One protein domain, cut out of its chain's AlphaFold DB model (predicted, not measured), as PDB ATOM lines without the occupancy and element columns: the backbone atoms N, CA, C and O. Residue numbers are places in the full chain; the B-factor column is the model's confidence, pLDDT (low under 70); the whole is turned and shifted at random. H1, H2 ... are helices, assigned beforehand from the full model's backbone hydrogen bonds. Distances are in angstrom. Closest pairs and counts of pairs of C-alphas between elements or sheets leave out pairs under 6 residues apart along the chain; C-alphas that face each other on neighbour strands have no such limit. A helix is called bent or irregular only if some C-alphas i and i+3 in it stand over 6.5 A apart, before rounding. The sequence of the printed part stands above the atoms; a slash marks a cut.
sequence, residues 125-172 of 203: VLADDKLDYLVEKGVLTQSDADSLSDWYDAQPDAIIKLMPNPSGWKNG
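What this domain is: This is residues 125 to 172 of the 203 residues of an uncharacterized protein of Chloroflexi bacterium (UniProt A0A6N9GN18). A hairpin of two helices, H1 and H2, lying side by side, makes one end of a long, loose and open shape, and past H2 the chain stretches away to the short helix H3 at the other end. After H3 a tail with no named element, residues 162 to 172, turns back toward the hairpin side, and the space between the two ends stays largely empty. The printed part has 48 residues with three named helices, H1, H2 and H3 in that order, and no named strand; the class is all helix. The whole is loose, with a radius of gyration of the C-alphas of 12.6 A, and spans 34 by 17 by 15 A.

How they stand to each other: The longest helix is H2, residues 142 to 153. H1, residues 128 to 136, touches H2, and the closest C-alphas of the two are those of Leu 131 and Ala 145, 5.6 A apart. They run opposite ways at a shallow tilt of 15 degrees, with their centres 11.0 A apart, and form a helical hairpin. H3, residues 157 to 161, touches no helix: it is apart from H1 and apart from H2, though it follows H2 in the chain. In H1 and H2 every O i to N i+4 pair is within hydrogen-bond range. In H3 the count is 0 of 1, while 2 of 2 of its O i to N i+3 pairs are within range.

Where its parts are: H2 is 16.3 A long from its first to its last C-alpha, and begins with C-alpha 142 at (-5.797, 43.186, 190.079). H1 is 12.3 A long and begins with C-alpha 128 at (-5.971, 33.107, 184.350). H3 has 5 residues, is 7.8 A long and ends with C-alpha 161 at (7.606, 15.477, 187.300). None of the three helices is bent or irregular.

The domain as a whole: The two C-alphas farthest apart are those of Gly 138 and Lys 161, at 34.7 A, while the first and last printed C-alphas, those of Val 125 and Gly 172, are 12.6 A apart. The printed part has no cut. The link from H1 to H2, 5 residues, is tight, and so is the link from H2 to H3, 3 residues; no link is long. Residues 153 to 159, of which 157 to 159 belong to H3, stand free, and so do residues 161 to 168. Without these stretches the body spans 31 by 16 by 10 A. The mean pLDDT of the printed part is 70.2, and the model's confidence is low, under 70, at residues 125 to 129, residue 160 and residues 163 to 172.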
ATOM      1  N   VAL A 125      -3.026  25.193 190.569       47.47
ATOM      2  CA  VAL A 125      -3.352  25.975 189.374       47.47
ATOM      3  C   VAL A 125      -4.574  26.863 189.631       47.47
ATOM      4  O   VAL A 125      -5.727  26.413 189.649       47.47
ATOM      5  N   LEU A 126      -4.318  28.161 189.771       56.62
ATOM      6  CA  LEU A 126      -5.283  29.204 189.453       56.62
ATOM      7  C   LEU A 126      -5.084  29.544 187.973       56.62
ATOM      8  O   LEU A 126      -4.115  30.198 187.627       56.62
ATOM      9  N   ALA A 127      -5.964  29.057 187.096       62.09
ATOM     10  CA  ALA A 127      -5.945  29.477 185.696       62.09
ATOM     11  C   ALA A 127      -6.285  30.975 185.586       62.09
ATOM     12  O   ALA A 127      -7.084  31.462 186.386       62.09
ATOM     13  N   ASP A 128      -5.760  31.668 184.575       65.38
ATOM     14  CA  ASP A 128      -5.971  33.107 184.350       65.38
ATOM     15  C   ASP A 128      -7.471  33.476 184.376       65.38
ATOM     16  O   ASP A 128      -7.883  34.356 185.126       65.38
ATOM     17  N   ASP A 129      -8.317  32.693 183.687       65.31
ATOM     18  CA  ASP A 129      -9.789  32.834 183.681       65.31
ATOM     19  C   ASP A 129     -10.416  32.810 185.100       65.31
ATOM     20  O   ASP A 129     -11.493  33.364 185.340       65.31
ATOM     21  N   LYS A 130      -9.767  32.138 186.062       70.69
ATOM     22  CA  LYS A 130     -10.187  32.066 187.471       70.69
ATOM     23  C   LYS A 130      -9.680  33.265 188.274       70.69
ATOM     24  O   LYS A 130     -10.398  33.697 189.174       70.69
ATOM     25  N   LEU A 131      -8.491  33.792 187.977       75.88
ATOM     26  CA  LEU A 131      -8.004  35.041 188.573       75.88
ATOM     27  C   LEU A 131      -8.889  36.213 188.123       75.88
ATOM     28  O   LEU A 131      -9.415  36.919 188.981       75.88
ATOM     29  N   ASP A 132      -9.190  36.311 186.824       72.31
ATOM     30  CA  ASP A 132     -10.144  37.274 186.249       72.31
ATOM     31  C   ASP A 132     -11.501  37.230 186.960       72.31
ATOM     32  O   ASP A 132     -12.029  38.256 187.391       72.31
ATOM     33  N   TYR A 133     -12.057  36.028 187.140       75.62
ATOM     34  CA  TYR A 133     -13.314  35.842 187.862       75.62
ATOM     35  C   TYR A 133     -13.233  36.329 189.320       75.62
ATOM     36  O   TYR A 133     -14.187  36.920 189.824       75.62
ATOM     37  N   LEU A 134     -12.118  36.094 190.019       77.31
ATOM     38  CA  LEU A 134     -11.943  36.535 191.407       77.31
ATOM     39  C   LEU A 134     -11.797  38.060 191.516       77.31
ATOM     40  O   LEU A 134     -12.355  38.639 192.453       77.31
ATOM     41  N   VAL A 135     -11.145  38.708 190.543       79.62
ATOM     42  CA  VAL A 135     -11.099  40.175 190.425       79.62
ATOM     43  C   VAL A 135     -12.488  40.743 190.121       79.62
ATOM     44  O   VAL A 135     -12.939  41.659 190.805       79.62
ATOM     45  N   GLU A 136     -13.231  40.155 189.175       77.50
ATOM     46  CA  GLU A 136     -14.606  40.570 188.845       77.50
ATOM     47  C   GLU A 136     -15.558  40.453 190.051       77.50
ATOM     48  O   GLU A 136     -16.469  41.264 190.221       77.50
ATOM     49  N   LYS A 137     -15.351  39.451 190.916       79.31
ATOM     50  CA  LYS A 137     -16.117  39.278 192.161       79.31
ATOM     51  C   LYS A 137     -15.583  40.087 193.348       79.31
ATOM     52  O   LYS A 137     -16.156  39.970 194.430       79.31
ATOM     53  N   GLY A 138     -14.536  40.896 193.172       75.75
ATOM     54  CA  GLY A 138     -13.943  41.714 194.236       75.75
ATOM     55  C   GLY A 138     -13.332  40.898 195.380       75.75
ATOM     56  O   GLY A 138     -13.219  41.400 196.493       75.75
ATOM     57  N   VAL A 139     -12.981  39.634 195.123       78.06
ATOM     58  CA  VAL A 139     -12.324  38.722 196.082       78.06
ATOM     59  C   VAL A 139     -10.812  38.942 196.095       78.06
ATOM     60  O   VAL A 139     -10.132  38.582 197.047       78.06
ATOM     61  N   LEU A 140     -10.298  39.496 195.001       75.50
ATOM     62  CA  LEU A 140      -8.891  39.636 194.673       75.50
ATOM     63  C   LEU A 140      -8.711  41.016 194.035       75.50
ATOM     64  O   LEU A 140      -9.557  41.416 193.230       75.50
ATOM     65  N   THR A 141      -7.655  41.763 194.360       83.25
ATOM     66  CA  THR A 141      -7.337  42.960 193.564       83.25
ATOM     67  C   THR A 141      -6.637  42.553 192.270       83.25
ATOM     68  O   THR A 141      -6.095  41.453 192.160       83.25
ATOM     69  N   GLN A 142      -6.592  43.449 191.281       78.69
ATOM     70  CA  GLN A 142      -5.797  43.186 190.079       78.69
ATOM     71  C   GLN A 142      -4.310  42.983 190.413       78.69
ATOM     72  O   GLN A 142      -3.675  42.108 189.844       78.69
ATOM     73  N   SER A 143      -3.777  43.722 191.392       83.75
ATOM     74  CA  SER A 143      -2.383  43.574 191.831       83.75
ATOM     75  C   SER A 143      -2.107  42.195 192.439       83.75
ATOM     76  O   SER A 143      -1.020  41.648 192.258       83.75
ATOM     77  N   ASP A 144      -3.085  41.621 193.142       82.69
ATOM     78  CA  ASP A 144      -2.981  40.281 193.728       82.69
ATOM     79  C   ASP A 144      -3.077  39.195 192.647       82.69
ATOM     80  O   ASP A 144      -2.361  38.195 192.703       82.69
ATOM     81  N   ALA A 145      -3.933  39.402 191.637       80.38
ATOM     82  CA  ALA A 145      -4.019  38.540 190.459       80.38
ATOM     83  C   ALA A 145      -2.706  38.533 189.665       80.38
ATOM     84  O   ALA A 145      -2.181  37.460 189.373       80.38
ATOM     85  N   ASP A 146      -2.148  39.714 189.392       82.12
ATOM     86  CA  ASP A 146      -0.874  39.873 188.689       82.12
ATOM     87  C   ASP A 146       0.264  39.196 189.481       82.12
ATOM     88  O   ASP A 146       1.037  38.428 188.914       82.12
ATOM     89  N   SER A 147       0.305  39.376 190.808       83.31
ATOM     90  CA  SER A 147       1.306  38.743 191.688       83.31
ATOM     91  C   SER A 147       1.191  37.213 191.730       83.31
ATOM     92  O   SER A 147       2.205  36.516 191.759       83.31
ATOM     93  N   LEU A 148      -0.031  36.668 191.719       78.75
ATOM     94  CA  LEU A 148      -0.267  35.221 191.630       78.75
ATOM     95  C   LEU A 148       0.098  34.661 190.251       78.75
ATOM     96  O   LEU A 148       0.606  33.543 190.183       78.75
ATOM     97  N   SER A 149      -0.144  35.421 189.180       79.00
ATOM     98  CA  SER A 149       0.226  35.053 187.810       79.00
ATOM     99  C   SER A 149       1.745  35.027 187.636       79.00
ATOM    100  O   SER A 149       2.278  34.018 187.190       79.00
ATOM    101  N   ASP A 150       2.452  36.085 188.046       83.81
ATOM    102  CA  ASP A 150       3.916  36.162 187.956       83.81
ATOM    103  C   ASP A 150       4.585  35.073 188.826       83.81
ATOM    104  O   ASP A 150       5.546  34.434 188.392       83.81
ATOM    105  N   TRP A 151       4.049  34.786 190.024       83.75
ATOM    106  CA  TRP A 151       4.498  33.657 190.850       83.75
ATOM    107  C   TRP A 151       4.267  32.300 190.170       83.75
ATOM    108  O   TRP A 151       5.133  31.424 190.219       83.75
ATOM    109  N   TYR A 152       3.111  32.104 189.535       78.31
ATOM    110  CA  TYR A 152       2.784  30.861 188.842       78.31
ATOM    111  C   TYR A 152       3.675  30.639 187.608       78.31
ATOM    112  O   TYR A 152       4.210  29.544 187.435       78.31
ATOM    113  N   ASP A 153       3.904  31.678 186.804       79.06
ATOM    114  CA  ASP A 153       4.782  31.634 185.626       79.06
ATOM    115  C   ASP A 153       6.263  31.413 186.000       79.06
ATOM    116  O   ASP A 153       7.033  30.876 185.202       79.06
ATOM    117  N   ALA A 154       6.666  31.765 187.228       83.56
ATOM    118  CA  ALA A 154       7.994  31.491 187.781       83.56
ATOM    119  C   ALA A 154       8.189  30.046 188.302       83.56
ATOM    120  O   ALA A 154       9.233  29.738 188.887       83.56
ATOM    121  N   GLN A 155       7.211  29.151 188.119       81.06
ATOM    122  CA  GLN A 155       7.283  27.759 188.576       81.06
ATOM    123  C   GLN A 155       8.428  26.968 187.906       81.06
ATOM    124  O   GLN A 155       8.529  26.951 186.678       81.06
ATOM    125  N   PRO A 156       9.258  26.225 188.667       81.75
ATOM    126  CA  PRO A 156      10.314  25.403 188.086       81.75
ATOM    127  C   PRO A 156       9.763  24.158 187.370       81.75
ATOM    128  O   PRO A 156       8.919  23.433 187.904       81.75
ATOM    129  N   ASP A 157      10.352  23.832 186.210       80.81
ATOM    130  CA  ASP A 157      10.055  22.639 185.388       80.81
ATOM    131  C   ASP A 157      10.035  21.318 186.191       80.81
ATOM    132  O   ASP A 157       9.357  20.359 185.815       80.81
ATOM    133  N   ALA A 158      10.753  21.251 187.316       80.06
ATOM    134  CA  ALA A 158      10.759  20.107 188.225       80.06
ATOM    135  C   ALA A 158       9.350  19.699 188.708       80.06
ATOM    136  O   ALA A 158       9.083  18.505 188.871       80.06
ATOM    137  N   ILE A 159       8.411  20.646 188.853       76.19
ATOM    138  CA  ILE A 159       7.024  20.352 189.264       76.19
ATOM    139  C   ILE A 159       6.275  19.516 188.217       76.19
ATOM    140  O   ILE A 159       5.418  18.705 188.573       76.19
ATOM    141  N   ILE A 160       6.666  19.586 186.941       69.69
ATOM    142  CA  ILE A 160       6.098  18.759 185.865       69.69
ATOM    143  C   ILE A 160       6.299  17.258 186.151       69.69
ATOM    144  O   ILE A 160       5.451  16.447 185.776       69.69
ATOM    145  N   LYS A 161       7.365  16.871 186.873       73.12
ATOM    146  CA  LYS A 161       7.606  15.477 187.300       73.12
ATOM    147  C   LYS A 161       6.630  14.990 188.375       73.12
ATOM    148  O   LYS A 161       6.428  13.785 188.517       73.12
ATOM    149  N   LEU A 162       6.053  15.913 189.144       71.94
ATOM    150  CA  LEU A 162       5.124  15.625 190.240       71.94
ATOM    151  C   LEU A 162       3.661  15.618 189.772       71.94
ATOM    152  O   LEU A 162       2.796  15.069 190.458       71.94
ATOM    153  N   MET A 163       3.379  16.193 188.598       59.88
ATOM    154  CA  MET A 163       2.036  16.267 188.031       59.88
ATOM    155  C   MET A 163       1.638  14.987 187.272       59.88
ATOM    156  O   MET A 163       2.364  14.526 186.386       59.88
ATOM    157  N   PRO A 164       0.447  14.418 187.534       50.12
ATOM    158  CA  PRO A 164      -0.100  13.354 186.704       50.12
ATOM    159  C   PRO A 164      -0.543  13.913 185.343       50.12
ATOM    160  O   PRO A 164      -1.380  14.808 185.269       50.12
ATOM    161  N   ASN A 165      -0.017  13.323 184.266       50.41
ATOM    162  CA  ASN A 165      -0.243  13.693 182.860       50.41
ATOM    163  C   ASN A 165       0.287  15.091 182.435       50.41
ATOM    164  O   ASN A 165      -0.496  16.010 182.186       50.41
ATOM    165  N   PRO A 166       1.608  15.238 182.208       47.38
ATOM    166  CA  PRO A 166       2.224  16.508 181.798       47.38
ATOM    167  C   PRO A 166       1.885  16.963 180.361       47.38
ATOM    168  O   PRO A 166       2.280  18.053 179.948       47.38
ATOM    169  N   SER A 167       1.169  16.156 179.566       45.31
ATOM    170  CA  SER A 167       0.906  16.450 178.145       45.31
ATOM    171  C   SER A 167      -0.151  17.537 177.903       45.31
ATOM    172  O   SER A 167      -0.124  18.193 176.860       45.31
ATOM    173  N   GLY A 168      -1.055  17.765 178.865       50.25
ATOM    174  CA  GLY A 168      -2.062  18.829 178.781       50.25
ATOM    175  C   GLY A 168      -1.485  20.234 178.980       50.25
ATOM    176  O   GLY A 168      -2.013  21.194 178.430       50.25
ATOM    177  N   TRP A 169      -0.373  20.344 179.713       47.16
ATOM    178  CA  TRP A 169       0.224  21.618 180.118       47.16
ATOM    179  C   TRP A 169       0.893  22.355 178.946       47.16
ATOM    180  O   TRP A 169       0.614  23.524 178.713       47.16
ATOM    181  N   LYS A 170       1.677  21.656 178.109       47.06
ATOM    182  CA  LYS A 170       2.383  22.282 176.967       47.06
ATOM    183  C   LYS A 170       1.484  22.689 175.791       47.06
ATOM    184  O   LYS A 170       1.920  23.460 174.944       47.06
ATOM    185  N   ASN A 171       0.259  22.162 175.719       40.78
ATOM    186  CA  ASN A 171      -0.683  22.416 174.620       40.78
ATOM    187  C   ASN A 171      -1.835  23.361 175.010       40.78
ATOM    188  O   ASN A 171      -2.539  23.861 174.131       40.78
ATOM    189  N   GLY A 172      -2.029  23.628 176.306       42.59
ATOM    190  CA  GLY A 172      -2.927  24.668 176.799       42.59
ATOM    191  C   GLY A 172      -2.274  26.037 176.653       42.59
ATOM    192  O   GLY A 172      -1.742  26.568 177.617       42.59
TER     193      GLY A 172